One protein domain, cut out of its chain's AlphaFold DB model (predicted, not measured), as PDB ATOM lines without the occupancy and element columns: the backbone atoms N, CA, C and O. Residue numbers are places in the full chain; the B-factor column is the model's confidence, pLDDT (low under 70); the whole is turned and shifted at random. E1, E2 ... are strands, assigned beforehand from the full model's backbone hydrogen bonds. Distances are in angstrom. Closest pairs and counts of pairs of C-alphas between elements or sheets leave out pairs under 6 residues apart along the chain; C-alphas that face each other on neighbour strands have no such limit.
ATOM      1  N   GLU A 216     170.346 184.924 134.907       89.06
ATOM      2  CA  GLU A 216     169.399 185.969 134.538       89.06
ATOM      3  C   GLU A 216     169.377 187.004 135.654       89.06
ATOM      4  O   GLU A 216     169.085 186.674 136.801       89.06
ATOM      5  N   TYR A 217     169.695 188.243 135.300       85.38
ATOM      6  CA  TYR A 217     169.578 189.390 136.175       85.38
ATOM      7  C   TYR A 217     168.167 189.956 136.063       85.38
ATOM      8  O   TYR A 217     167.732 190.405 134.996       85.38
ATOM      9  N   SER A 218     167.450 189.923 137.179       78.94
ATOM     10  CA  SER A 218     166.092 190.460 137.294       78.94
ATOM     11  C   SER A 218     166.074 191.981 137.495       78.94
ATOM     12  O   SER A 218     165.052 192.641 137.277       78.94
ATOM     13  N   THR A 219     167.216 192.553 137.876       80.56
ATOM     14  CA  THR A 219     167.373 193.982 138.142       80.56
ATOM     15  C   THR A 219     167.407 194.802 136.846       80.56
ATOM     16  O   THR A 219     167.890 194.366 135.803       80.56
ATOM     17  N   THR A 220     166.877 196.030 136.903       86.44
ATOM     18  CA  THR A 220     167.089 197.043 135.860       86.44
ATOM     19  C   THR A 220     168.366 197.814 136.163       86.44
ATOM     20  O   THR A 220     168.472 198.429 137.223       86.44
ATOM     21  N   PHE A 221     169.299 197.824 135.219       87.50
ATOM     22  CA  PHE A 221     170.575 198.519 135.350       87.50
ATOM     23  C   PHE A 221     170.594 199.814 134.533       87.50
ATOM     24  O   PHE A 221     169.999 199.888 133.452       87.50
ATOM     25  N   GLU A 222     171.308 200.824 135.028       86.19
ATOM     26  CA  GLU A 222     171.716 201.988 134.237       86.19
ATOM     27  C   GLU A 222     173.216 201.866 133.916       86.19
ATOM     28  O   GLU A 222     173.997 201.450 134.779       86.19
ATOM     29  N   PRO A 223     173.663 202.210 132.696       84.06
ATOM     30  CA  PRO A 223     175.082 202.406 132.446       84.06
ATOM     31  C   PRO A 223     175.652 203.524 133.343       84.06
ATOM     32  O   PRO A 223     174.938 204.477 133.646       84.06
ATOM     33  N   PRO A 224     176.940 203.475 133.722       83.50
ATOM     34  CA  PRO A 224     177.910 202.430 133.402       83.50
ATOM     35  C   PRO A 224     177.641 201.125 134.172       83.50
ATOM     36  O   PRO A 224     177.461 201.139 135.387       83.50
ATOM     37  N   LEU A 225     177.679 200.000 133.454       89.38
ATOM     38  CA  LEU A 225     177.574 198.649 134.015       89.38
ATOM     39  C   LEU A 225     178.798 197.839 133.589       89.38
ATOM     40  O   LEU A 225     179.122 197.797 132.402       89.38
ATOM     41  N   GLN A 226     179.458 197.194 134.546       90.94
ATOM     42  CA  GLN A 226     180.562 196.272 134.301       90.94
ATOM     43  C   GLN A 226     180.325 194.962 135.045       90.94
ATOM     44  O   GLN A 226     179.987 194.960 136.229       90.94
ATOM     45  N   ILE A 227     180.499 193.856 134.329       91.75
ATOM     46  CA  ILE A 227     180.310 192.499 134.835       91.75
ATOM     47  C   ILE A 227     181.549 191.685 134.499       91.75
ATOM     48  O   ILE A 227     181.941 191.601 133.341       91.75
ATOM     49  N   MET A 228     182.141 191.052 135.497       90.06
ATOM     50  CA  MET A 228     183.191 190.062 135.332       90.06
ATOM     51  C   MET A 228     182.570 188.670 135.335       90.06
ATOM     52  O   MET A 228     181.747 188.350 136.189       90.06
ATOM     53  N   THR A 229     182.951 187.829 134.384       90.19
ATOM     54  CA  THR A 229     182.407 186.480 134.243       90.19
ATOM     55  C   THR A 229     183.445 185.507 133.714       90.19
ATOM     56  O   THR A 229     184.353 185.884 132.975       90.19
ATOM     57  N   GLN A 230     183.301 184.236 134.074       85.00
ATOM     58  CA  GLN A 230     184.036 183.161 133.426       85.00
ATOM     59  C   GLN A 230     183.293 182.709 132.171       85.00
ATOM     60  O   GLN A 230     182.095 182.418 132.224       85.00
ATOM     61  N   ALA A 231     184.011 182.610 131.056       87.19
ATOM     62  CA  ALA A 231     183.451 182.169 129.785       87.19
ATOM     63  C   ALA A 231     184.364 181.153 129.088       87.19
ATOM     64  O   ALA A 231     185.586 181.163 129.252       87.19
ATOM     65  N   SER A 232     183.749 180.273 128.301       85.50
ATOM     66  CA  SER A 232     184.415 179.301 127.432       85.50
ATOM     67  C   SER A 232     183.588 179.123 126.161       85.50
ATOM     68  O   SER A 232     182.364 179.022 126.237       85.50
ATOM     69  N   GLY A 233     184.232 179.073 124.993       87.75
ATOM     70  CA  GLY A 233     183.528 178.931 123.716       87.75
ATOM     71  C   GLY A 233     182.814 180.218 123.300       87.75
ATOM     72  O   GLY A 233     183.469 181.226 123.093       87.75
ATOM     73  N   ASP A 234     181.491 180.206 123.154       91.12
ATOM     74  CA  ASP A 234     180.731 181.409 122.788       91.12
ATOM     75  C   ASP A 234     180.076 182.028 124.027       91.12
ATOM     76  O   ASP A 234     179.295 181.369 124.716       91.12
ATOM     77  N   LEU A 235     180.342 183.310 124.285       93.00
ATOM     78  CA  LEU A 235     179.645 184.094 125.303       93.00
ATOM     79  C   LEU A 235     178.375 184.693 124.688       93.00
ATOM     80  O   LEU A 235     178.432 185.543 123.795       93.00
ATOM     81  N   LEU A 236     177.227 184.217 125.161       95.00
ATOM     82  CA  LEU A 236     175.896 184.693 124.816       95.00
ATOM     83  C   LEU A 236     175.445 185.727 125.850       95.00
ATOM     84  O   LEU A 236     175.325 185.418 127.035       95.00
ATOM     85  N   ILE A 237     175.174 186.937 125.370       96.06
ATOM     86  CA  ILE A 237     174.688 188.073 126.150       96.06
ATOM     87  C   ILE A 237     173.338 188.484 125.571       96.06
ATOM     88  O   ILE A 237     173.275 188.972 124.440       96.06
ATOM     89  N   GLU A 238     172.266 188.316 126.334       96.50
ATOM     90  CA  GLU A 238     170.919 188.723 125.921       96.50
ATOM     91  C   GLU A 238     170.376 189.769 126.881       96.50
ATOM     92  O   GLU A 238     170.549 189.636 128.083       96.50
ATOM     93  N   PHE A 239     169.747 190.826 126.386       95.00
ATOM     94  CA  PHE A 239     169.146 191.851 127.237       95.00
ATOM     95  C   PHE A 239     168.117 192.670 126.469       95.00
ATOM     96  O   PHE A 239     168.040 192.644 125.241       95.00
ATOM     97  N   GLU A 240     167.340 193.446 127.205       92.62
ATOM     98  CA  GLU A 240     166.444 194.453 126.666       92.62
ATOM     99  C   GLU A 240     166.980 195.854 126.953       92.62
ATOM    100  O   GLU A 240     167.206 196.221 128.108       92.62
ATOM    101  N   LYS A 241     167.166 196.647 125.897       90.12
ATOM    102  CA  LYS A 241     167.499 198.069 125.983       90.12
ATOM    103  C   LYS A 241     166.207 198.887 125.955       90.12
ATOM    104  O   LYS A 241     165.401 198.754 125.036       90.12
ATOM    105  N   PHE A 242     166.034 199.757 126.946       84.25
ATOM    106  CA  PHE A 242     164.921 200.702 127.033       84.25
ATOM    107  C   PHE A 242     165.430 202.141 127.036       84.25
ATOM    108  O   PHE A 242     166.256 202.498 127.877       84.25
ATOM    109  N   ASN A 243     164.852 202.975 126.172       72.88
ATOM    110  CA  ASN A 243     165.029 204.421 126.224       72.88
ATOM    111  C   ASN A 243     164.027 205.054 127.211       72.88
ATOM    112  O   ASN A 243     162.813 204.816 127.138       72.88
ATOM    113  N   ILE A 244     164.520 205.851 128.161       62.94
ATOM    114  CA  ILE A 244     163.666 206.522 129.157       62.94
ATOM    115  C   ILE A 244     163.151 207.858 128.650       62.94
ATOM    116  O   ILE A 244     161.986 208.208 128.891       62.94
ATOM    117  N   ASN A 245     164.000 208.590 127.944       53.50
ATOM    118  CA  ASN A 245     163.757 209.962 127.573       53.50
ATOM    119  C   ASN A 245     163.716 210.018 126.052       53.50
ATOM    120  O   ASN A 245     164.750 209.953 125.405       53.50
ATOM    121  N   GLY A 246     162.527 210.194 125.469       51.16
ATOM    122  CA  GLY A 246     162.388 210.535 124.045       51.16
ATOM    123  C   GLY A 246     162.889 211.952 123.726       51.16
ATOM    124  O   GLY A 246     162.197 212.693 123.029       51.16
ATOM    125  N   LEU A 247     164.004 212.354 124.346       51.91
ATOM    126  CA  LEU A 247     164.805 213.531 124.044       51.91
ATOM    127  C   LEU A 247     165.550 213.275 122.729       51.91
ATOM    128  O   LEU A 247     165.733 212.134 122.321       51.91
ATOM    129  N   GLN A 248     165.966 214.342 122.052       55.28
ATOM    130  CA  GLN A 248     166.619 214.289 120.736       55.28
ATOM    131  C   GLN A 248     168.043 213.697 120.759       55.28
ATOM    132  O   GLN A 248     168.759 213.803 119.763       55.28
ATOM    133  N   ASP A 249     168.453 213.099 121.876       63.88
ATOM    134  CA  ASP A 249     169.812 212.632 122.107       63.88
ATOM    135  C   ASP A 249     169.934 211.147 121.767       63.88
ATOM    136  O   ASP A 249     169.045 210.356 122.081       63.88
ATOM    137  N   SER A 250     171.065 210.781 121.164       74.88
ATOM    138  CA  SER A 250     171.374 209.391 120.821       74.88
ATOM    139  C   SER A 250     171.374 208.504 122.065       74.88
ATOM    140  O   SER A 250     172.010 208.827 123.071       74.88
ATOM    141  N   ASP A 251     170.695 207.362 121.978       76.62
ATOM    142  CA  ASP A 251     170.722 206.301 122.988       76.62
ATOM    143  C   ASP A 251     171.635 205.127 122.564       76.62
ATOM    144  O   ASP A 251     171.513 203.997 123.052       76.62
ATOM    145  N   GLU A 252     172.571 205.384 121.642       86.50
ATOM    146  CA  GLU A 252     173.576 204.414 121.214       86.50
ATOM    147  C   GLU A 252     174.368 203.880 122.422       86.50
ATOM    148  O   GLU A 252     174.799 204.622 123.316       86.50
ATOM    149  N   MET A 253     174.560 202.561 122.451       91.00
ATOM    150  CA  MET A 253     175.252 201.869 123.534       91.00
ATOM    151  C   MET A 253     176.279 200.892 122.968       91.00
ATOM    152  O   MET A 253     175.990 200.134 122.049       91.00
ATOM    153  N   ALA A 254     177.476 200.860 123.542       92.38
ATOM    154  CA  ALA A 254     178.496 199.868 123.239       92.38
ATOM    155  C   ALA A 254     178.532 198.778 124.318       92.38
ATOM    156  O   ALA A 254     178.577 199.079 125.511       92.38
ATOM    157  N   VAL A 255     178.578 197.521 123.881       95.38
ATOM    158  CA  VAL A 255     178.935 196.351 124.687       95.38
ATOM    159  C   VAL A 255     180.372 195.977 124.334       95.38
ATOM    160  O   VAL A 255     180.668 195.619 123.189       95.38
ATOM    161  N   ILE A 256     181.273 196.120 125.297       94.38
ATOM    162  CA  ILE A 256     182.714 195.903 125.150       94.38
ATOM    163  C   ILE A 256     183.091 194.685 125.984       94.38
ATOM    164  O   ILE A 256     182.679 194.590 127.136       94.38
ATOM    165  N   ILE A 257     183.863 193.766 125.408       93.81
ATOM    166  CA  ILE A 257     184.391 192.596 126.106       93.81
ATOM    167  C   ILE A 257     185.902 192.684 126.138       93.81
ATOM    168  O   ILE A 257     186.532 192.737 125.078       93.81
ATOM    169  N   ASN A 258     186.458 192.643 127.341       85.31
ATOM    170  CA  ASN A 258     187.887 192.594 127.596       85.31
ATOM    171  C   ASN A 258     188.249 191.253 128.245       85.31
ATOM    172  O   ASN A 258     187.442 190.691 128.986       85.31
ATOM    173  N   ASP A 259     189.444 190.737 127.974       79.75
ATOM    174  CA  ASP A 259     189.997 189.620 128.743       79.75
ATOM    175  C   ASP A 259     190.512 190.076 130.121       79.75
ATOM    176  O   ASP A 259     190.448 191.258 130.475       79.75
ATOM    177  N   ALA A 260     191.028 189.129 130.907       68.75
ATOM    178  CA  ALA A 260     191.593 189.380 132.233       68.75
ATOM    179  C   ALA A 260     192.740 190.413 132.239       68.75
ATOM    180  O   ALA A 260     192.940 191.081 133.250       68.75
ATOM    181  N   THR A 261     193.455 190.582 131.119       65.12
ATOM    182  CA  THR A 261     194.550 191.562 130.967       65.12
ATOM    183  C   THR A 261     194.053 192.954 130.562       65.12
ATOM    184  O   THR A 261     194.835 193.893 130.435       65.12
ATOM    185  N   GLY A 262     192.743 193.107 130.340       69.25
ATOM    186  CA  GLY A 262     192.133 194.344 129.856       69.25
ATOM    187  C   GLY A 262     192.198 194.509 128.336       69.25
ATOM    188  O   GLY A 262     191.756 195.535 127.814       69.25
ATOM    189  N   LYS A 263     192.701 193.517 127.594       77.81
ATOM    190  CA  LYS A 263     192.728 193.569 126.133       77.81
ATOM    191  C   LYS A 263     191.324 193.335 125.583       77.81
ATOM    192  O   LYS A 263     190.662 192.344 125.885       77.81
ATOM    193  N   GLN A 264     190.884 194.247 124.719       88.50
ATOM    194  CA  GLN A 264     189.571 194.168 124.089       88.50
ATOM    195  C   GLN A 264     189.495 192.986 123.111       88.50
ATOM    196  O   GLN A 264     190.160 192.970 122.074       88.50
ATOM    197  N   ILE A 265     188.620 192.033 123.416       91.06
ATOM    198  CA  ILE A 265     188.292 190.876 122.579       91.06
ATOM    199  C   ILE A 265     187.221 191.240 121.555       91.06
ATOM    200  O   ILE A 265     187.311 190.877 120.382       91.06
ATOM    201  N   ALA A 266     186.203 191.989 121.982       94.81
ATOM    202  CA  ALA A 266     185.109 192.388 121.112       94.81
ATOM    203  C   ALA A 266     184.513 193.735 121.515       94.81
ATOM    204  O   ALA A 266     184.485 194.113 122.680       94.81
ATOM    205  N   LYS A 267     183.960 194.430 120.522       94.50
ATOM    206  CA  LYS A 267     183.075 195.577 120.709       94.50
ATOM    207  C   LYS A 267     181.866 195.403 119.797       94.50
ATOM    208  O   LYS A 267     182.010 195.062 118.617       94.50
ATOM    209  N   ARG A 268     180.671 195.586 120.348       94.69
ATOM    210  CA  ARG A 268     179.397 195.562 119.625       94.69
ATOM    211  C   ARG A 268     178.622 196.819 119.966       94.69
ATOM    212  O   ARG A 268     178.375 197.093 121.134       94.69
ATOM    213  N   THR A 269     178.249 197.573 118.946       92.06
ATOM    214  CA  THR A 269     177.398 198.748 119.106       92.06
ATOM    215  C   THR A 269     175.945 198.330 118.929       92.06
ATOM    216  O   THR A 269     175.587 197.737 117.911       92.06
ATOM    217  N   VAL A 270     175.119 198.642 119.921       89.19
ATOM    218  CA  VAL A 270     173.663 198.622 119.834       89.19
ATOM    219  C   VAL A 270     173.221 200.002 119.351       89.19
ATOM    220  O   VAL A 270     173.406 200.980 120.084       89.19
ATOM    221  N   PRO A 271     172.691 200.104 118.121       85.25
ATOM    222  CA  PRO A 271     172.355 201.386 117.524       85.25
ATOM    223  C   PRO A 271     171.166 202.041 118.226       85.25
ATOM    224  O   PRO A 271     170.392 201.391 118.938       85.25
ATOM    225  N   ASP A 272     171.021 203.335 117.967       81.62
ATOM    226  CA  ASP A 272     169.832 204.088 118.339       81.62
ATOM    227  C   ASP A 272     168.580 203.519 117.648       81.62
ATOM    228  O   ASP A 272     168.631 203.090 116.489       81.62
ATOM    229  N   ASP A 273     167.465 203.453 118.376       73.00
ATOM    230  CA  ASP A 273     166.181 202.991 117.842       73.00
ATOM    231  C   ASP A 273     165.496 204.026 116.925       73.00
ATOM    232  O   ASP A 273     164.541 203.698 116.213       73.00
ATOM    233  N   GLY A 274     166.030 205.251 116.884       67.19
ATOM    234  CA  GLY A 274     165.601 206.357 116.037       67.19
ATOM    235  C   GLY A 274     164.333 207.054 116.534       67.19
ATOM    236  O   GLY A 274     163.768 207.888 115.813       67.19
ATOM    237  N   VAL A 275     163.846 206.730 117.738       65.81
ATOM    238  CA  VAL A 275     162.612 207.289 118.300       65.81
ATOM    239  C   VAL A 275     162.906 208.608 119.020       65.81
ATOM    240  O   VAL A 275     163.005 208.697 120.237       65.81
ATOM    241  N   THR A 276     162.946 209.690 118.245       59.66
ATOM    242  CA  THR A 276     163.247 211.059 118.724       59.66
ATOM    243  C   THR A 276     162.039 211.835 119.264       59.66
ATOM    244  O   THR A 276     162.165 212.980 119.696       59.66
ATOM    245  N   ASN A 277     160.838 211.244 119.230       54.69
ATOM    246  CA  ASN A 277     159.592 211.916 119.598       54.69
ATOM    247  C   ASN A 277     158.981 211.281 120.855       54.69
ATOM    248  O   ASN A 277     158.341 210.231 120.771       54.69
ATOM    249  N   GLY A 278     159.068 211.970 122.000       53.75
ATOM    250  CA  GLY A 278     158.550 211.543 123.317       53.75
ATOM    251  C   GLY A 278     157.042 211.242 123.446       53.75
ATOM    252  O   GLY A 278     156.540 211.106 124.559       53.75
ATOM    253  N   ARG A 279     156.295 211.135 122.337       52.41
ATOM    254  CA  ARG A 279     154.893 210.668 122.281       52.41
ATOM    255  C   ARG A 279     154.736 209.251 121.706       52.41
ATOM    256  O   ARG A 279     153.620 208.731 121.707       52.41
ATOM    257  N   GLY A 280     155.807 208.636 121.196       53.38
ATOM    258  CA  GLY A 280     155.804 207.235 120.768       53.38
ATOM    259  C   GLY A 280     155.730 206.277 121.961       53.38
ATOM    260  O   GLY A 280     156.215 206.590 123.047       53.38
ATOM    261  N   LYS A 281     155.116 205.098 121.784       54.41
ATOM    262  CA  LYS A 281     155.265 204.004 122.759       54.41
ATOM    263  C   LYS A 281     156.760 203.706 122.877       54.41
ATOM    264  O   LYS A 281     157.352 203.335 121.873       54.41
ATOM    265  N   ARG A 282     157.328 203.854 124.078       62.72
ATOM    266  CA  ARG A 282     158.700 203.433 124.398       62.72
ATOM    267  C   ARG A 282     158.892 201.995 123.913       62.72
ATOM    268  O   ARG A 282     158.222 201.090 124.417       62.72
ATOM    269  N   THR A 283     159.726 201.802 122.901       68.19
ATOM    270  CA  THR A 283     160.020 200.495 122.319       68.19
ATOM    271  C   THR A 283     161.222 199.891 123.028       68.19
ATOM    272  O   THR A 283     162.284 200.493 123.077       68.19
ATOM    273  N   SER A 284     161.037 198.710 123.616       83.19
ATOM    274  CA  SER A 284     162.159 197.885 124.069       83.19
ATOM    275  C   SER A 284     162.861 197.306 122.845       83.19
ATOM    276  O   SER A 284     162.186 196.788 121.948       83.19
ATOM    277  N   GLN A 285     164.189 197.366 122.801       86.75
ATOM    278  CA  GLN A 285     164.990 196.621 121.835       86.75
ATOM    279  C   GLN A 285     165.528 195.362 122.515       86.75
ATOM    280  O   GLN A 285     166.339 195.450 123.434       86.75
ATOM    281  N   SER A 286     165.096 194.186 122.056       91.56
ATOM    282  CA  SER A 286     165.695 192.921 122.486       91.56
ATOM    283  C   SER A 286     166.986 192.685 121.710       91.56
ATOM    284  O   SER A 286     166.988 192.668 120.477       91.56
ATOM    285  N   ILE A 287     168.084 192.539 122.441       94.44
ATOM    286  CA  ILE A 287     169.432 192.361 121.923       94.44
ATOM    287  C   ILE A 287     169.917 190.972 122.331       94.44
ATOM    288  O   ILE A 287     169.792 190.585 123.488       94.44
ATOM    289  N   SER A 288     170.488 190.234 121.381       96.00
ATOM    290  CA  SER A 288     171.156 188.952 121.620       96.00
ATOM    291  C   SER A 288     172.491 188.975 120.883       96.00
ATOM    292  O   SER A 288     172.544 189.134 119.660       96.00
ATOM    293  N   LEU A 289     173.584 188.914 121.641       94.88
ATOM    294  CA  LEU A 289     174.954 188.951 121.147       94.88
ATOM    295  C   LEU A 289     175.609 187.610 121.449       94.88
ATOM    296  O   LEU A 289     175.741 187.236 122.607       94.88
ATOM    297  N   SER A 290     176.060 186.914 120.411       94.69
ATOM    298  CA  SER A 290     176.938 185.754 120.548       94.69
ATOM    299  C   SER A 290     178.343 186.171 120.131       94.69
ATOM    300  O   SER A 290     178.552 186.652 119.010       94.69
ATOM    301  N   ILE A 291     179.283 186.086 121.068       93.31
ATOM    302  CA  ILE A 291     180.654 186.545 120.876       93.31
ATOM    303  C   ILE A 291     181.603 185.367 121.108       93.31
ATOM    304  O   ILE A 291     181.617 184.824 122.212       93.31
ATOM    305  N   PRO A 292     182.400 184.977 120.094       91.00
ATOM    306  CA  PRO A 292     183.356 183.893 120.241       91.00
ATOM    307  C   PRO A 292     184.485 184.320 121.172       91.00
ATOM    308  O   PRO A 292     185.117 185.362 120.977       91.00
ATOM    309  N   ILE A 293     184.730 183.495 122.179       89.62
ATOM    310  CA  ILE A 293     185.759 183.672 123.186       89.62
ATOM    311  C   ILE A 293     186.969 182.814 122.798       89.62
ATOM    312  O   ILE A 293     186.818 181.611 122.570       89.62
ATOM    313  N   PRO A 294     188.171 183.410 122.688       82.31
ATOM    314  CA  PRO A 294     189.335 182.710 122.158       82.31
ATOM    315  C   PRO A 294     189.823 181.594 123.085       82.31
ATOM    316  O   PRO A 294     190.248 180.545 122.607       82.31
ATOM    317  N   GLU A 295     189.749 181.811 124.399       83.88
ATOM    318  CA  GLU A 295     190.281 180.903 125.413       83.88
ATOM    319  C   GLU A 295     189.338 180.837 126.618       83.88
ATOM    320  O   GLU A 295     188.654 181.803 126.945       83.88
ATOM    321  N   THR A 296     189.272 179.700 127.306       83.25
ATOM    322  CA  THR A 296     188.535 179.647 128.575       83.25
ATOM    323  C   THR A 296     189.211 180.588 129.566       83.25
ATOM    324  O   THR A 296     190.410 180.461 129.789       83.25
ATOM    325  N   GLY A 297     188.469 181.526 130.153       81.00
ATOM    326  CA  GLY A 297     189.077 182.623 130.907       81.00
ATOM    327  C   GLY A 297     188.085 183.466 131.695       81.00
ATOM    328  O   GLY A 297     186.871 183.258 131.629       81.00
ATOM    329  N   LEU A 298     188.631 184.437 132.426       82.56
ATOM    330  CA  LEU A 298     187.885 185.548 133.002       82.56
ATOM    331  C   LEU A 298     187.766 186.676 131.973       82.56
ATOM    332  O   LEU A 298     188.748 187.050 131.331       82.56
ATOM    333  N   TYR A 299     186.567 187.231 131.855       86.50
ATOM    334  CA  TYR A 299     186.241 188.300 130.925       86.50
ATOM    335  C   TYR A 299     185.449 189.395 131.625       86.50
ATOM    336  O   TYR A 299     184.589 189.118 132.458       86.50
ATOM    337  N   GLU A 300     185.711 190.642 131.251       90.81
ATOM    338  CA  GLU A 300     184.892 191.786 131.632       90.81
ATOM    339  C   GLU A 300     183.963 192.164 130.481       90.81
ATOM    340  O   GLU A 300     184.410 192.412 129.364       90.81
ATOM    341  N   ILE A 301     182.676 192.285 130.782       94.31
ATOM    342  CA  ILE A 301     181.638 192.836 129.921       94.31
ATOM    343  C   ILE A 301     181.320 194.243 130.431       94.31
ATOM    344  O   ILE A 301     180.825 194.407 131.543       94.31
ATOM    345  N   SER A 302     181.571 195.258 129.611       93.25
ATOM    346  CA  SER A 302     181.271 196.659 129.908       93.25
ATOM    347  C   SER A 302     180.169 197.188 128.993       93.25
ATOM    348  O   SER A 302     180.275 197.104 127.768       93.25
ATOM    349  N   PHE A 303     179.144 197.798 129.580       93.12
ATOM    350  CA  PHE A 303     178.094 198.535 128.880       93.12
ATOM    351  C   PHE A 303     178.349 200.035 129.038       93.12
ATOM    352  O   PHE A 303     178.353 200.566 130.152       93.12
ATOM    353  N   SER A 304     178.572 200.720 127.921       87.81
ATOM    354  CA  SER A 304     178.929 202.139 127.882       87.81
ATOM    355  C   SER A 304     178.026 202.897 126.915       87.81
ATOM    356  O   SER A 304     177.679 202.390 125.851       87.81
ATOM    357  N   THR A 305     177.653 204.120 127.270       84.88
ATOM    358  CA  THR A 305     176.893 205.035 126.416       84.88
ATOM    359  C   THR A 305     177.390 206.458 126.651       84.88
ATOM    360  O   THR A 305     177.910 206.763 127.727       84.88
ATOM    361  N   GLY A 306     177.245 207.322 125.646       78.31
ATOM    362  CA  GLY A 306     177.545 208.748 125.778       78.31
ATOM    363  C   GLY A 306     176.556 209.491 126.683       78.31
ATOM    364  O   GLY A 306     176.894 210.562 127.176       78.31
ATOM    365  N   ASN A 307     175.366 208.925 126.925       75.19
ATOM    366  CA  ASN A 307     174.353 209.512 127.799       75.19
ATOM    367  C   ASN A 307     173.718 208.443 128.726       75.19
ATOM    368  O   ASN A 307     172.707 207.829 128.368       75.19
ATOM    369  N   PRO A 308     174.312 208.180 129.908       69.44
ATOM    370  CA  PRO A 308     173.880 207.109 130.818       69.44
ATOM    371  C   PRO A 308     172.450 207.291 131.345       69.44
ATOM    372  O   PRO A 308     171.744 206.311 131.598       69.44
ATOM    373  N   ASP A 309     171.972 208.532 131.428       71.19
ATOM    374  CA  ASP A 309     170.643 208.845 131.952       71.19
ATOM    375  C   ASP A 309     169.508 208.380 131.027       71.19
ATOM    376  O   ASP A 309     168.378 208.191 131.487       71.19
ATOM    377  N   ASN A 310     169.804 208.129 129.747       73.69
ATOM    378  CA  ASN A 310     168.799 207.808 128.732       73.69
ATOM    379  C   ASN A 310     168.609 206.304 128.487       73.69
ATOM    380  O   ASN A 310     167.591 205.918 127.911       73.69
ATOM    381  N   VAL A 311     169.526 205.451 128.955       83.12
ATOM    382  CA  VAL A 311     169.525 204.011 128.652       83.12
ATOM    383  C   VAL A 311     169.271 203.175 129.903       83.12
ATOM    384  O   VAL A 311     169.908 203.362 130.937       83.12
ATOM    385  N   ARG A 312     168.368 202.196 129.813       87.31
ATOM    386  CA  ARG A 312     168.216 201.132 130.818       87.31
ATOM    387  C   ARG A 312     168.391 199.765 130.190       87.31
ATOM    388  O   ARG A 312     167.922 199.529 129.079       87.31
ATOM    389  N   ILE A 313     169.019 198.871 130.941       90.44
ATOM    390  CA  ILE A 313     169.240 197.473 130.579       90.44
ATOM    391  C   ILE A 313     168.353 196.623 131.489       90.44
ATOM    392  O   ILE A 313     168.389 196.777 132.709       90.44
ATOM    393  N   LYS A 314     167.538 195.745 130.906       90.19
ATOM    394  CA  LYS A 314     166.667 194.806 131.630       90.19
ATOM    395  C   LYS A 314     166.856 193.386 131.125       90.19
ATOM    396  O   LYS A 314     167.321 193.198 130.003       90.19
ATOM    397  N   ASN A 315     166.421 192.410 131.922       90.75
ATOM    398  CA  ASN A 315     166.394 190.992 131.554       90.75
ATOM    399  C   ASN A 315     167.757 190.510 131.030       90.75
ATOM    400  O   ASN A 315     167.818 189.792 130.032       90.75
ATOM    401  N   LEU A 316     168.848 190.973 131.652       93.44
ATOM    402  CA  LEU A 316     170.197 190.644 131.208       93.44
ATOM    403  C   LEU A 316     170.480 189.170 131.502       93.44
ATOM    404  O   LEU A 316     170.350 188.725 132.638       93.44
ATOM    405  N   LYS A 317     170.886 188.420 130.485       94.69
ATOM    406  CA  LYS A 317     171.199 186.995 130.542       94.69
ATOM    407  C   LYS A 317     172.600 186.746 130.039       94.69
ATOM    408  O   LYS A 317     172.972 187.248 128.980       94.69
ATOM    409  N   LEU A 318     173.338 185.933 130.781       94.00
ATOM    410  CA  LEU A 318     174.671 185.459 130.423       94.00
ATOM    411  C   LEU A 318     174.676 183.931 130.482       94.00
ATOM    412  O   LEU A 318     174.197 183.358 131.459       94.00
ATOM    413  N   ASN A 319     175.226 183.255 129.473       93.12
ATOM    414  CA  ASN A 319     175.397 181.791 129.475       93.12
ATOM    415  C   ASN A 319     176.621 181.339 130.299       93.12
ATOM    416  O   ASN A 319     177.473 180.590 129.826       93.12
ATOM    417  N   THR A 320     176.686 181.803 131.540       89.25
ATOM    418  CA  THR A 320     177.700 181.453 132.534       89.25
ATOM    419  C   THR A 320     177.045 181.065 133.862       89.25
ATOM    420  O   THR A 320     175.935 181.497 134.166       89.25
ATOM    421  N   SER A 321     177.731 180.272 134.689       82.50
ATOM    422  CA  SER A 321     177.326 180.032 136.083       82.50
ATOM    423  C   SER A 321     177.894 181.035 137.079       82.50
ATOM    424  O   SER A 321     177.446 181.030 138.221       82.50
ATOM    425  N   HIS A 322     178.869 181.855 136.680       87.06
ATOM    426  CA  HIS A 322     179.567 182.766 137.586       87.06
ATOM    427  C   HIS A 322     179.698 184.142 136.941       87.06
ATOM    428  O   HIS A 322     180.353 184.304 135.905       87.06
ATOM    429  N   ALA A 323     179.066 185.140 137.548       89.50
ATOM    430  CA  ALA A 323     179.125 186.513 137.078       89.50
ATOM    431  C   ALA A 323     178.992 187.475 138.257       89.50
ATOM    432  O   ALA A 323     178.025 187.411 139.019       89.50
ATOM    433  N   VAL A 324     179.957 188.384 138.379       90.38
ATOM    434  CA  VAL A 324     179.951 189.439 139.385       90.38
ATOM    435  C   VAL A 324     179.939 190.809 138.740       90.38
ATOM    436  O   VAL A 324     180.658 191.085 137.790       90.38
ATOM    437  N   ILE A 325     179.108 191.683 139.270       88.94
ATOM    438  CA  ILE A 325     179.013 193.086 138.921       88.94
ATOM    439  C   ILE A 325     180.158 193.801 139.639       88.94
ATOM    440  O   ILE A 325     180.214 193.767 140.866       88.94
ATOM    441  N   SER A 326     181.061 194.421 138.880       83.38
ATOM    442  CA  SER A 326     182.196 195.195 139.407       83.38
ATOM    443  C   SER A 326     181.906 196.694 139.482       83.38
ATOM    444  O   SER A 326     182.488 197.402 140.302       83.38
ATOM    445  N   LYS A 327     180.985 197.175 138.638       83.50
ATOM    446  CA  LYS A 327     180.532 198.566 138.587       83.50
ATOM    447  C   LYS A 327     179.083 198.624 138.134       83.50
ATOM    448  O   LYS A 327     178.715 197.957 137.168       83.50
ATOM    449  N   LEU A 328     178.270 199.435 138.799       84.38
ATOM    450  CA  LEU A 328     176.849 199.547 138.494       84.38
ATOM    451  C   LEU A 328     176.273 200.895 138.909       84.38
ATOM    452  O   LEU A 328     176.576 201.389 139.988       84.38
ATOM    453  N   SER A 329     175.357 201.438 138.111       82.12
ATOM    454  CA  SER A 329     174.397 202.438 138.572       82.12
ATOM    455  C   SER A 329     173.033 201.791 138.844       82.12
ATOM    456  O   SER A 329     172.424 201.189 137.953       82.12
ATOM    457  N   VAL A 330     172.562 201.886 140.090       74.69
ATOM    458  CA  VAL A 330     171.236 201.409 140.501       74.69
ATOM    459  C   VAL A 330     170.223 202.544 140.409       74.69
ATOM    460  O   VAL A 330     170.440 203.635 140.928       74.69
ATOM    461  N   SER A 331     169.092 202.276 139.755       72.19
ATOM    462  CA  SER A 331     168.002 203.240 139.551       72.19
ATOM    463  C   SER A 331     166.852 203.110 140.544       72.19
ATOM    464  O   SER A 331     165.943 203.940 140.574       72.19
ATOM    465  N   GLN A 332     166.819 201.974 141.229       76.38
ATOM    466  CA  GLN A 332     165.694 201.437 141.977       76.38
ATOM    467  C   GLN A 332     166.231 200.603 143.145       76.38
ATOM    468  O   GLN A 332     167.381 200.151 143.064       76.38
ATOM    469  N   PRO A 333     165.405 200.348 144.174       82.69
ATOM    470  CA  PRO A 333     165.782 199.472 145.267       82.69
ATOM    471  C   PRO A 333     166.354 198.150 144.756       82.69
ATOM    472  O   PRO A 333     165.695 197.456 143.978       82.69
ATOM    473  N   THR A 334     167.591 197.843 145.137       85.56
ATOM    474  CA  THR A 334     168.318 196.663 144.652       85.56
ATOM    475  C   THR A 334     169.067 196.024 145.808       85.56
ATOM    476  O   THR A 334     169.788 196.714 146.526       85.56
ATOM    477  N   THR A 335     168.921 194.710 145.957       89.75
ATOM    478  CA  THR A 335     169.688 193.906 146.910       89.75
ATOM    479  C   THR A 335     170.710 193.080 146.146       89.75
ATOM    480  O   THR A 335     170.361 192.391 145.189       89.75
ATOM    481  N   LEU A 336     171.971 193.167 146.557       90.31
ATOM    482  CA  LEU A 336     173.082 192.437 145.965       90.31
ATOM    483  C   LEU A 336     173.790 191.608 147.031       90.31
ATOM    484  O   LEU A 336     174.039 192.076 148.139       90.31
ATOM    485  N   TYR A 337     174.159 190.389 146.672       92.62
ATOM    486  CA  TYR A 337     175.012 189.523 147.460       92.62
ATOM    487  C   TYR A 337     176.487 189.857 147.254       92.62
ATOM    488  O   TYR A 337     176.932 190.160 146.139       92.62
ATOM    489  N   THR A 338     177.266 189.713 148.318       90.81
ATOM    490  CA  THR A 338     178.716 189.699 148.238       90.81
ATOM    491  C   THR A 338     179.355 188.926 149.390       90.81
ATOM    492  O   THR A 338     178.767 188.783 150.458       90.81
ATOM    493  N   GLU A 339     180.578 188.454 149.190       87.31
ATOM    494  CA  GLU A 339     181.382 187.758 150.194       87.31
ATOM    495  C   GLU A 339     182.811 188.299 150.177       87.31
ATOM    496  O   GLU A 339     183.303 188.754 149.137       87.31
ATOM    497  N   THR A 340     183.456 188.312 151.340       80.38
ATOM    498  CA  THR A 340     184.863 188.688 151.478       80.38
ATOM    499  C   THR A 340     185.529 187.876 152.580       80.38
ATOM    500  O   THR A 340     184.943 187.663 153.637       80.38
ATOM    501  N   GLU A 341     186.762 187.437 152.345       74.19
ATOM    502  CA  GLU A 341     187.578 186.721 153.340       74.19
ATOM    503  C   GLU A 341     188.439 187.681 154.178       74.19
ATOM    504  O   GLU A 341     188.938 187.317 155.238       74.19
ATOM    505  N   ALA A 342     188.590 188.925 153.716       64.69
ATOM    506  CA  ALA A 342     189.363 189.980 154.359       64.69
ATOM    507  C   ALA A 342     188.521 191.254 154.511       64.69
ATOM    508  O   ALA A 342     187.514 191.437 153.817       64.69
ATOM    509  N   MET A 343     188.946 192.150 155.405       70.75
ATOM    510  CA  MET A 343     188.366 193.489 155.488       70.75
ATOM    511  C   MET A 343     188.537 194.201 154.142       70.75
ATOM    512  O   MET A 343     189.629 194.204 153.575       70.75
ATOM    513  N   ARG A 344     187.462 194.802 153.626       70.75
ATOM    514  CA  ARG A 344     187.503 195.566 152.373       70.75
ATOM    515  C   ARG A 344     186.582 196.775 152.421       70.75
ATOM    516  O   ARG A 344     185.540 196.734 153.071       70.75
ATOM    517  N   SER A 345     186.903 197.795 151.636       74.94
ATOM    518  CA  SER A 345     186.069 198.988 151.494       74.94
ATOM    519  C   SER A 345     185.285 198.953 150.182       74.94
ATOM    520  O   SER A 345     185.842 198.743 149.105       74.94
ATOM    521  N   ILE A 346     183.974 199.173 150.255       78.31
ATOM    522  CA  ILE A 346     183.096 199.361 149.096       78.31
ATOM    523  C   ILE A 346     183.024 200.849 148.779       78.31
ATOM    524  O   ILE A 346     182.627 201.637 149.638       78.31
ATOM    525  N   GLN A 347     183.339 201.230 147.541       81.69
ATOM    526  CA  GLN A 347     183.250 202.620 147.098       81.69
ATOM    527  C   GLN A 347     181.913 202.912 146.409       81.69
ATOM    528  O   GLN A 347     181.552 202.308 145.392       81.69
ATOM    529  N   LEU A 348     181.218 203.917 146.929       78.31
ATOM    530  CA  LEU A 348     179.918 204.384 146.468       78.31
ATOM    531  C   LEU A 348     179.998 205.859 146.086       78.31
ATOM    532  O   LEU A 348     180.529 206.664 146.837       78.31
ATOM    533  N   SER A 349     179.404 206.251 144.967       76.00
ATOM    534  CA  SER A 349     179.049 207.644 144.713       76.00
ATOM    535  C   SER A 349     177.539 207.774 144.753       76.00
ATOM    536  O   SER A 349     176.799 207.031 144.105       76.00
ATOM    537  N   VAL A 350     177.077 208.721 145.551       70.81
ATOM    538  CA  VAL A 350     175.667 208.862 145.881       70.81
ATOM    539  C   VAL A 350     175.126 210.053 145.109       70.81
ATOM    540  O   VAL A 350     175.552 211.184 145.332       70.81
ATOM    541  N   VAL A 351     174.216 209.781 144.173       68.31
ATOM    542  CA  VAL A 351     173.595 210.814 143.330       68.31
ATOM    543  C   VAL A 351     172.476 211.513 144.101       68.31
ATOM    544  O   VAL A 351     172.427 212.738 144.139       68.31
ATOM    545  N   ASP A 352     171.634 210.729 144.776       69.94
ATOM    546  CA  ASP A 352     170.530 211.199 145.612       69.94
ATOM    547  C   ASP A 352     170.640 210.625 147.024       69.94
ATOM    548  O   ASP A 352     171.269 209.590 147.226       69.94
ATOM    549  N   ARG A 353     169.974 211.252 148.008       65.94
ATOM    550  CA  ARG A 353     169.902 210.722 149.384       65.94
ATOM    551  C   ARG A 353     169.518 209.244 149.357       65.94
ATOM    552  O   ARG A 353     168.388 208.897 149.006       65.94
ATOM    553  N   THR A 354     170.461 208.401 149.759       72.19
ATOM    554  CA  THR A 354     170.323 206.949 149.701       72.19
ATOM    555  C   THR A 354     170.648 206.357 151.057       72.19
ATOM    556  O   THR A 354     171.573 206.789 151.742       72.19
ATOM    557  N   GLN A 355     169.857 205.372 151.457       81.69
ATOM    558  CA  GLN A 355     170.186 204.497 152.563       81.69
ATOM    559  C   GLN A 355     170.763 203.207 151.983       81.69
ATOM    560  O   GLN A 355     170.237 202.657 151.013       81.69
ATOM    561  N   VAL A 356     171.885 202.785 152.556       85.12
ATOM    562  CA  VAL A 356     172.520 201.508 152.258       85.12
ATOM    563  C   VAL A 356     172.416 200.648 153.503       85.12
ATOM    564  O   VAL A 356     172.908 201.028 154.565       85.12
ATOM    565  N   SER A 357     171.760 199.504 153.375       88.69
ATOM    566  CA  SER A 357     171.637 198.513 154.437       88.69
ATOM    567  C   SER A 357     172.558 197.343 154.132       88.69
ATOM    568  O   SER A 357     172.436 196.714 153.086       88.69
ATOM    569  N   LEU A 358     173.473 197.057 155.048       89.88
ATOM    570  CA  LEU A 358     174.390 195.929 155.002       89.88
ATOM    571  C   LEU A 358     173.903 194.885 156.009       89.88
ATOM    572  O   LEU A 358     173.939 195.136 157.210       89.88
ATOM    573  N   MET A 359     173.440 193.733 155.533       92.62
ATOM    574  CA  MET A 359     173.074 192.597 156.376       92.62
ATOM    575  C   MET A 359     174.179 191.548 156.308       92.62
ATOM    576  O   MET A 359     174.403 190.962 155.252       92.62
ATOM    577  N   ASN A 360     174.846 191.289 157.430       91.50
ATOM    578  CA  ASN A 360     175.716 190.128 157.565       91.50
ATOM    579  C   ASN A 360     174.833 188.875 157.679       91.50
ATOM    580  O   ASN A 360     174.023 188.753 158.595       91.50
ATOM    581  N   LEU A 361     174.966 187.950 156.732       91.00
ATOM    582  CA  LEU A 361     174.143 186.741 156.652       91.00
ATOM    583  C   LEU A 361     174.535 185.674 157.680       91.00
ATOM    584  O   LEU A 361     173.739 184.785 157.967       91.00
ATOM    585  N   GLU A 362     175.747 185.751 158.224       87.94
ATOM    586  CA  GLU A 362     176.275 184.794 159.198       87.94
ATOM    587  C   GLU A 362     175.892 185.196 160.623       87.94
ATOM    588  O   GLU A 362     175.463 184.353 161.410       87.94
ATOM    589  N   THR A 363     175.974 186.490 160.948       87.94
ATOM    590  CA  THR A 363     175.602 187.011 162.275       87.94
ATOM    591  C   THR A 363     174.149 187.483 162.354       87.94
ATOM    592  O   THR A 363     173.588 187.582 163.445       87.94
ATOM    593  N   GLY A 364     173.524 187.788 161.213       88.62
ATOM    594  CA  GLY A 364     172.217 188.444 161.133       88.62
ATOM    595  C   GLY A 364     172.246 189.933 161.495       88.62
ATOM    596  O   GLY A 364     171.187 190.554 161.597       88.62
ATOM    597  N   GLU A 365     173.429 190.512 161.722       89.00
ATOM    598  CA  GLU A 365     173.587 191.929 162.045       89.00
ATOM    599  C   GLU A 365     173.257 192.804 160.833       89.00
ATOM    600  O   GLU A 365     173.682 192.522 159.713       89.00
ATOM    601  N   ILE A 366     172.501 193.880 161.064       90.88
ATOM    602  CA  ILE A 366     172.139 194.850 160.030       90.88
ATOM    603  C   ILE A 366     172.731 196.205 160.397       90.88
ATOM    604  O   ILE A 366     172.327 196.826 161.384       90.88
ATOM    605  N   THR A 367     173.633 196.698 159.558       88.25
ATOM    606  CA  THR A 367     174.196 198.044 159.649       88.25
ATOM    607  C   THR A 367     173.536 198.937 158.604       88.25
ATOM    608  O   THR A 367     173.453 198.585 157.429       88.25
ATOM    609  N   ASN A 368     173.047 200.105 159.017       88.06
ATOM    610  CA  ASN A 368     172.428 201.074 158.116       88.06
ATOM    611  C   ASN A 368     173.331 202.296 157.962       88.06
ATOM    612  O   ASN A 368     173.634 202.975 158.942       88.06
ATOM    613  N   HIS A 369     173.696 202.608 156.727       83.50
ATOM    614  CA  HIS A 369     174.453 203.795 156.369       83.50
ATOM    615  C   HIS A 369     173.522 204.772 155.662       83.50
ATOM    616  O   HIS A 369     173.051 204.519 154.552       83.50
ATOM    617  N   GLN A 370     173.239 205.900 156.309       80.56
ATOM    618  CA  GLN A 370     172.509 206.981 155.667       80.56
ATOM    619  C   GLN A 370     173.496 207.878 154.931       80.56
ATOM    620  O   GLN A 370     174.303 208.575 155.545       80.56
ATOM    621  N   LEU A 371     173.424 207.857 153.604       74.75
ATOM    622  CA  LEU A 371     174.312 208.615 152.743       74.75
ATOM    623  C   LEU A 371     173.546 209.821 152.196       74.75
ATOM    624  O   LEU A 371     172.638 209.710 151.368       74.75
ATOM    625  N   ALA A 372     173.886 211.002 152.703       68.88
ATOM    626  CA  ALA A 372     173.492 212.242 152.055       68.88
ATOM    627  C   ALA A 372     174.391 212.459 150.831       68.88
ATOM    628  O   ALA A 372     175.570 212.127 150.916       68.88
ATOM    629  N   PRO A 373     173.899 213.034 149.723       65.00
ATOM    630  CA  PRO A 373     174.791 213.478 148.669       65.00
ATOM    631  C   PRO A 373     175.745 214.502 149.288       65.00
ATOM    632  O   PRO A 373     175.316 215.554 149.769       65.00
ATOM    633  N   LYS A 374     177.035 214.162 149.345       55.81
ATOM    634  CA  LYS A 374     178.080 215.177 149.469       55.81
ATOM    635  C   LYS A 374     178.168 215.921 148.133       55.81
ATOM    636  O   LYS A 374     177.457 215.575 147.188       55.81
ATOM    637  N   GLN A 375     178.964 216.986 148.063       49.56
ATOM    638  CA  GLN A 375     179.130 217.760 146.828       49.56
ATOM    639  C   GLN A 375     179.315 216.819 145.619       49.56
ATOM    640  O   GLN A 375     179.967 215.780 145.743       49.56
ATOM    641  N   HIS A 376     178.667 217.129 144.487       45.78
ATOM    642  CA  HIS A 376     178.606 216.255 143.307       45.78
ATOM    643  C   HIS A 376     179.963 215.595 142.999       45.78
ATOM    644  O   HIS A 376     180.920 216.284 142.658       45.78
ATOM    645  N   GLY A 377     180.021 214.261 143.081       49.66
ATOM    646  CA  GLY A 377     181.198 213.466 142.706       49.66
ATOM    647  C   GLY A 377     182.040 212.922 143.863       49.66
ATOM    648  O   GLY A 377     182.968 212.155 143.610       49.66
ATOM    649  N   GLU A 378     181.730 213.243 145.120       59.97
ATOM    650  CA  GLU A 378     182.427 212.625 146.251       59.97
ATOM    651  C   GLU A 378     182.061 211.140 146.421       59.97
ATOM    652  O   GLU A 378     180.936 210.700 146.160       59.97
ATOM    653  N   SER A 379     183.057 210.359 146.841       69.81
ATOM    654  CA  SER A 379     182.926 208.927 147.097       69.81
ATOM    655  C   SER A 379     182.793 208.652 148.593       69.81
ATOM    656  O   SER A 379     183.483 209.251 149.415       69.81
ATOM    657  N   PHE A 380     181.910 207.727 148.937       75.25
ATOM    658  CA  PHE A 380     181.758 207.139 150.258       75.25
ATOM    659  C   PHE A 380     182.400 205.766 150.260       75.25
ATOM    660  O   PHE A 380     182.245 205.008 149.305       75.25
ATOM    661  N   PHE A 381     183.068 205.445 151.357       81.00
ATOM    662  CA  PHE A 381     183.641 204.132 151.585       81.00
ATOM    663  C   PHE A 381     182.868 203.468 152.721       81.00
ATOM    664  O   PHE A 381     182.655 204.079 153.769       81.00
ATOM    665  N   ILE A 382     182.382 202.254 152.473       81.19
ATOM    666  CA  ILE A 382     181.781 201.394 153.493       81.19
ATOM    667  C   ILE A 382     182.736 200.237 153.719       81.19
ATOM    668  O   ILE A 382     182.899 199.393 152.836       81.19
ATOM    669  N   ASP A 383     183.345 200.198 154.896       80.50
ATOM    670  CA  ASP A 383     184.184 199.080 155.295       80.50
ATOM    671  C   ASP A 383     183.308 197.896 155.685       80.50
ATOM    672  O   ASP A 383     182.373 198.024 156.480       80.50
ATOM    673  N   ILE A 384     183.617 196.735 155.122       77.94
ATOM    674  CA  ILE A 384     183.004 195.472 155.496       77.94
ATOM    675  C   ILE A 384     184.085 194.524 156.006       77.94
ATOM    676  O   ILE A 384     185.194 194.466 155.471       77.94
ATOM    677  N   MET A 385     183.753 193.802 157.067       82.94
ATOM    678  CA  MET A 385     184.618 192.792 157.669       82.94
ATOM    679  C   MET A 385     184.544 191.481 156.869       82.94
ATOM    680  O   MET A 385     183.690 191.360 155.990       82.94
ATOM    681  N   PRO A 386     185.425 190.501 157.135       81.38
ATOM    682  CA  PRO A 386     185.260 189.146 156.619       81.38
ATOM    683  C   PRO A 386     183.851 188.600 156.888       81.38
ATOM    684  O   PRO A 386     183.341 188.727 158.003       81.38
ATOM    685  N   GLY A 387     183.229 188.008 155.869       85.00
ATOM    686  CA  GLY A 387     181.904 187.401 155.964       85.00
ATOM    687  C   GLY A 387     181.084 187.482 154.677       85.00
ATOM    688  O   GLY A 387     181.537 187.942 153.623       85.00
ATOM    689  N   LYS A 388     179.829 187.036 154.785       92.62
ATOM    690  CA  LYS A 388     178.830 187.033 153.706       92.62
ATOM    691  C   LYS A 388     177.773 188.090 153.959       92.62
ATOM    692  O   LYS A 388     177.219 188.164 155.053       92.62
ATOM    693  N   TYR A 389     177.449 188.862 152.931       92.88
ATOM    694  CA  TYR A 389     176.606 190.039 153.065       92.88
ATOM    695  C   TYR A 389     175.540 190.129 151.976       92.88
ATOM    696  O   TYR A 389     175.793 189.848 150.804       92.88
ATOM    697  N   GLU A 390     174.364 190.610 152.365       94.12
ATOM    698  CA  GLU A 390     173.388 191.217 151.463       94.12
ATOM    699  C   GLU A 390     173.428 192.733 151.637       94.12
ATOM    700  O   GLU A 390     173.313 193.255 152.747       94.12
ATOM    701  N   ILE A 391     173.598 193.452 150.533       90.25
ATOM    702  CA  ILE A 391     173.658 194.908 150.512       90.25
ATOM    703  C   ILE A 391     172.454 195.415 149.751       90.25
ATOM    704  O   ILE A 391     172.311 195.163 148.556       90.25
ATOM    705  N   THR A 392     171.593 196.135 150.454       89.50
ATOM    706  CA  THR A 392     170.400 196.752 149.889       89.50
ATOM    707  C   THR A 392     170.631 198.243 149.714       89.50
ATOM    708  O   THR A 392     171.001 198.943 150.655       89.50
ATOM    709  N   PHE A 393     170.413 198.719 148.494       84.75
ATOM    710  CA  PHE A 393     170.443 200.130 148.130       84.75
ATOM    711  C   PHE A 393     169.008 200.602 147.962       84.75
ATOM    712  O   PHE A 393     168.320 200.090 147.086       84.75
ATOM    713  N   ASP A 394     168.554 201.569 148.759       78.31
ATOM    714  CA  ASP A 394     167.148 202.001 148.743       78.31
ATOM    715  C   ASP A 394     166.814 202.980 147.607       78.31
ATOM    716  O   ASP A 394     165.652 203.136 147.236       78.31
ATOM    717  N   ASN A 395     167.816 203.669 147.058       72.88
ATOM    718  CA  ASN A 395     167.654 204.757 146.092       72.88
ATOM    719  C   ASN A 395     168.808 204.796 145.079       72.88
ATOM    720  O   ASN A 395     169.715 203.962 145.105       72.88
ATOM    721  N   LYS A 396     168.756 205.779 144.170       68.25
ATOM    722  CA  LYS A 396     169.739 205.955 143.104       68.25
ATOM    723  C   LYS A 396     171.158 206.144 143.635       68.25
ATOM    724  O   LYS A 396     171.473 207.154 144.264       68.25
ATOM    725  N   SER A 397     172.031 205.196 143.318       67.75
ATOM    726  CA  SER A 397     173.444 205.213 143.695       67.75
ATOM    727  C   SER A 397     174.298 204.619 142.585       67.75
ATOM    728  O   SER A 397     173.853 203.746 141.842       67.75
ATOM    729  N   VAL A 398     175.535 205.092 142.464       65.19
ATOM    730  CA  VAL A 398     176.528 204.509 141.562       65.19
ATOM    731  C   VAL A 398     177.599 203.829 142.399       65.19
ATOM    732  O   VAL A 398     178.233 204.441 143.250       65.19
ATOM    733  N   ILE A 399     177.803 202.550 142.149       70.25
ATOM    734  CA  ILE A 399     178.758 201.687 142.824       70.25
ATOM    735  C   ILE A 399     179.941 201.536 141.876       70.25
ATOM    736  O   ILE A 399     179.779 201.043 140.757       70.25
ATOM    737  N   TYR A 400     181.115 202.004 142.293       56.66
ATOM    738  CA  TYR A 400     182.301 202.000 141.434       56.66
ATOM    739  C   TYR A 400     183.200 200.796 141.684       56.66
ATOM    740  O   TYR A 400     183.898 200.392 140.757       56.66
ATOM    741  N   PHE A 401     183.163 200.225 142.894       59.56
ATOM    742  CA  PHE A 401     184.066 199.147 143.278       59.56
ATOM    743  C   PHE A 401     183.439 198.190 144.293       59.56
ATOM    744  O   PHE A 401     182.995 198.585 145.372       59.56
ATOM    745  N   GLY A 402     183.451 196.913 143.924       65.81
ATOM    746  CA  GLY A 402     183.109 195.760 144.748       65.81
ATOM    747  C   GLY A 402     182.707 194.597 143.847       65.81
ATOM    748  O   GLY A 402     182.239 194.815 142.737       65.81
ATOM    749  N   SER A 403     182.932 193.360 144.287       82.56
ATOM    750  CA  SER A 403     182.398 192.191 143.579       82.56
ATOM    751  C   SER A 403     180.998 191.941 144.113       82.56
ATOM    752  O   SER A 403     180.852 191.667 145.301       82.56
ATOM    753  N   PHE A 404     179.967 192.064 143.284       88.19
ATOM    754  CA  PHE A 404     178.576 191.847 143.691       88.19
ATOM    755  C   PHE A 404     177.886 190.840 142.787       88.19
ATOM    756  O   PHE A 404     178.242 190.693 141.631       88.19
ATOM    757  N   SER A 405     176.859 190.166 143.272       90.06
ATOM    758  CA  SER A 405     176.055 189.233 142.483       90.06
ATOM    759  C   SER A 405     174.593 189.333 142.915       90.06
ATOM    760  O   SER A 405     174.323 189.745 144.033       90.06
ATOM    761  N   GLU A 406     173.626 188.954 142.076       86.62
ATOM    762  CA  GLU A 406     172.221 188.862 142.528       86.62
ATOM    763  C   GLU A 406     172.003 187.707 143.519       86.62
ATOM    764  O   GLU A 406     171.046 187.717 144.285       86.62
ATOM    765  N   SER A 407     172.890 186.709 143.524       88.12
ATOM    766  CA  SER A 407     172.802 185.566 144.432       88.12
ATOM    767  C   SER A 407     174.174 185.061 144.863       88.12
ATOM    768  O   SER A 407     175.165 185.237 144.147       88.12
ATOM    769  N   SER A 408     174.219 184.342 145.982       89.25
ATOM    770  CA  SER A 408     175.420 183.619 146.413       89.25
ATOM    771  C   SER A 408     175.850 182.536 145.423       89.25
ATOM    772  O   SER A 408     177.037 182.307 145.236       89.25
ATOM    773  N   THR A 409     174.903 181.908 144.722       86.75
ATOM    774  CA  THR A 409     175.203 180.806 143.790       86.75
ATOM    775  C   THR A 409     175.903 181.240 142.505       86.75
ATOM    776  O   THR A 409     176.555 180.417 141.870       86.75
ATOM    777  N   SER A 410     175.755 182.507 142.117       86.56
ATOM    778  CA  SER A 410     176.405 183.098 140.941       86.56
ATOM    779  C   SER A 410     177.645 183.924 141.293       86.56
ATOM    780  O   SER A 410     178.333 184.411 140.393       86.56
ATOM    781  N   PHE A 411     177.923 184.093 142.587       88.44
ATOM    782  CA  PHE A 411     179.045 184.874 143.080       88.44
ATOM    783  C   PHE A 411     180.365 184.115 142.936       88.44
ATOM    784  O   PHE A 411     180.429 182.902 143.120       88.44
ATOM    785  N   PHE A 412     181.428 184.854 142.632       84.12
ATOM    786  CA  PHE A 412     182.803 184.382 142.717       84.12
ATOM    787  C   PHE A 412     183.729 185.579 142.933       84.12
ATOM    788  O   PHE A 412     183.403 186.695 142.531       84.12
ATOM    789  N   THR A 413     184.896 185.356 143.526       75.00
ATOM    790  CA  THR A 413     185.914 186.401 143.671       75.00
ATOM    791  C   THR A 413     186.816 186.369 142.433       75.00
ATOM    792  O   THR A 413     187.547 185.388 142.261       75.00
ATOM    793  N   PRO A 414     186.750 187.374 141.534       64.88
ATOM    794  CA  PRO A 414     187.390 187.306 140.221       64.88
ATOM    795  C   PRO A 414     188.912 187.425 140.275       64.88
ATOM    796  O   PRO A 414     189.586 186.937 139.372       64.88
ATOM    797  N   PHE A 415     189.446 188.040 141.328       62.53
ATOM    798  CA  PHE A 415     190.876 188.214 141.532       62.53
ATOM    799  C   PHE A 415     191.244 187.773 142.942       62.53
ATOM    800  O   PHE A 415     190.539 188.101 143.897       62.53
ATOM    801  N   VAL A 416     192.355 187.052 143.068       48.28
ATOM    802  CA  VAL A 416     193.042 186.919 144.354       48.28
ATOM    803  C   VAL A 416     193.651 188.287 144.651       48.28
ATOM    804  O   VAL A 416     194.291 188.879 143.786       48.28
ATOM    805  N   PHE A 417     193.358 188.836 145.828       42.00
ATOM    806  CA  PHE A 417     193.758 190.189 146.198       42.00
ATOM    807  C   PHE A 417     195.282 190.364 146.073       42.00
ATOM    808  O   PHE A 417     196.050 189.684 146.750       42.00
ATOM    809  N   GLU A 418     195.706 191.276 145.197       34.94
ATOM    810  CA  GLU A 418     197.089 191.742 145.081       34.94
ATOM    811  C   GLU A 418     197.243 193.007 145.926       34.94
ATOM    812  O   GLU A 418     196.408 193.904 145.836       34.94
ATOM    813  N   VAL A 419     198.311 193.101 146.721       32.91
ATOM    814  CA  VAL A 419     198.736 194.361 147.352       32.91
ATOM    815  C   VAL A 419     198.879 195.432 146.263       32.91
ATOM    816  O   VAL A 419     199.555 195.221 145.261       32.91
ATOM    817  N   THR A 420     198.203 196.567 146.430       33.75
ATOM    818  CA  THR A 420     198.012 197.585 145.390       33.75
ATOM    819  C   THR A 420     199.295 198.134 144.765       33.75
ATOM    820  O   THR A 420     200.335 198.221 145.413       33.75
ATOM    821  N   GLN A 421     199.167 198.642 143.531       35.84
ATOM    822  CA  GLN A 421     200.221 199.273 142.720       35.84
ATOM    823  C   GLN A 421     201.056 200.372 143.411       35.84
ATOM    824  O   GLN A 421     202.189 200.616 142.991       35.84
ATOM    825  N   ASP A 422     200.571 200.989 144.490       35.31
ATOM    826  CA  ASP A 422     201.342 201.966 145.273       35.31
ATOM    827  C   ASP A 422     202.575 201.338 145.959       35.31
ATOM    828  O   ASP A 422     203.570 202.021 146.208       35.31
ATOM    829  N   ALA A 423     202.587 200.011 146.149       37.03
ATOM    830  CA  ALA A 423     203.756 199.257 146.603       37.03
ATOM    831  C   ALA A 423     204.884 199.175 145.548       37.03
ATOM    832  O   ALA A 423     206.046 198.961 145.896       37.03
TER     833      ALA A 423
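AT A GLANCE: This is residues 216 to 423 of the 799 residues of an uncharacterized protein of Candidatus Kerfeldbacteria bacterium CG15_BIG_FIL_POST_REV_8_21_14_020_45_12 (UniProt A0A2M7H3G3). Two sandwiches of strands sit side by side as two lobes, joined through one long, twisted sheet that runs through both. In one lobe E4, E3, E6 and E1 are covered by the sheet E5 E2 E7; in the other E8, E15, E10 and E13 are covered by the sheet E9 E14 E11 E12, and residues 418 to 423 stick out as a tail. The printed part has 208 residues with no named helix and fifteen named strands, E1 to E15 in chain order; the class is all strand. The shared sheet has the order E4 E3 E6 E1 E8 E15 E10 E13, and the three sheets are antiparallel. The whole is compact, with a radius of gyration of the C-alphas of 17.6 A and spans of 49 by 43 by 33 A.

IN THESE COORDINATES: Find C-alpha 221 at (170.575, 198.519, 135.350); there E1 begins and runs to residue 231, 21.5 A, bending by 96 degrees at residue 224. Next come E2, residues 234 to 243, 28.1 A; E3, 253 to 259; E4, 264 to 270; E5, 284 to 292, 25.7 A; E6, 297 to 305, 25.9 A; and E7, 311 to 318. E8, 323 to 330, begins at C-alpha 323 (179.125, 186.513, 137.078). Then read E9, 334 to 340; E10, 344 to 350; E11, 354 to 360; E12, 366 to 371; E13, 379 to 384; E14, 387 to 393; and E15, 397 to 401, ending at (184.066, 199.147, 143.278).

HOW THE PARTS SIT: The three sheets form a stack of sheets, face to face in turn. Begin in the eight-strand sheet, where E1 and E8 are antiparallel at 176 degrees, with N 226 and O 327 2.8 A apart. Its edge strands are E4 and E13; E3 and E4 form a hairpin, with N 255 and O 268 2.8 A apart. The sheet E5 E2 E7 faces it at 10.2 A centre to centre; the closest C-alphas of E1 and E7 are those of Glu 222 and Arg 312, 5.0 A. In it, N 238 of E2 is 2.9 A from O 317 of E7. The sheet E9 E14 E11 E12 faces the long sheet at 10.3 A. E8 with E15, E9 with E14, E10 with E13 and E11 with E12 make a jelly roll, one long hairpin wound over both sheets; N 336 and O 391 are 2.8 A apart.

THE WHOLE: The farthest C-alphas, Arg 279 and Ala 423, are 55.8 A apart. The printed part has no cut; the link E4 to E5 is long, with 13 residues. Mean pLDDT of the printed part is 79.3, and 48 residues are under 70, among them 274 to 283 and 414 to 423.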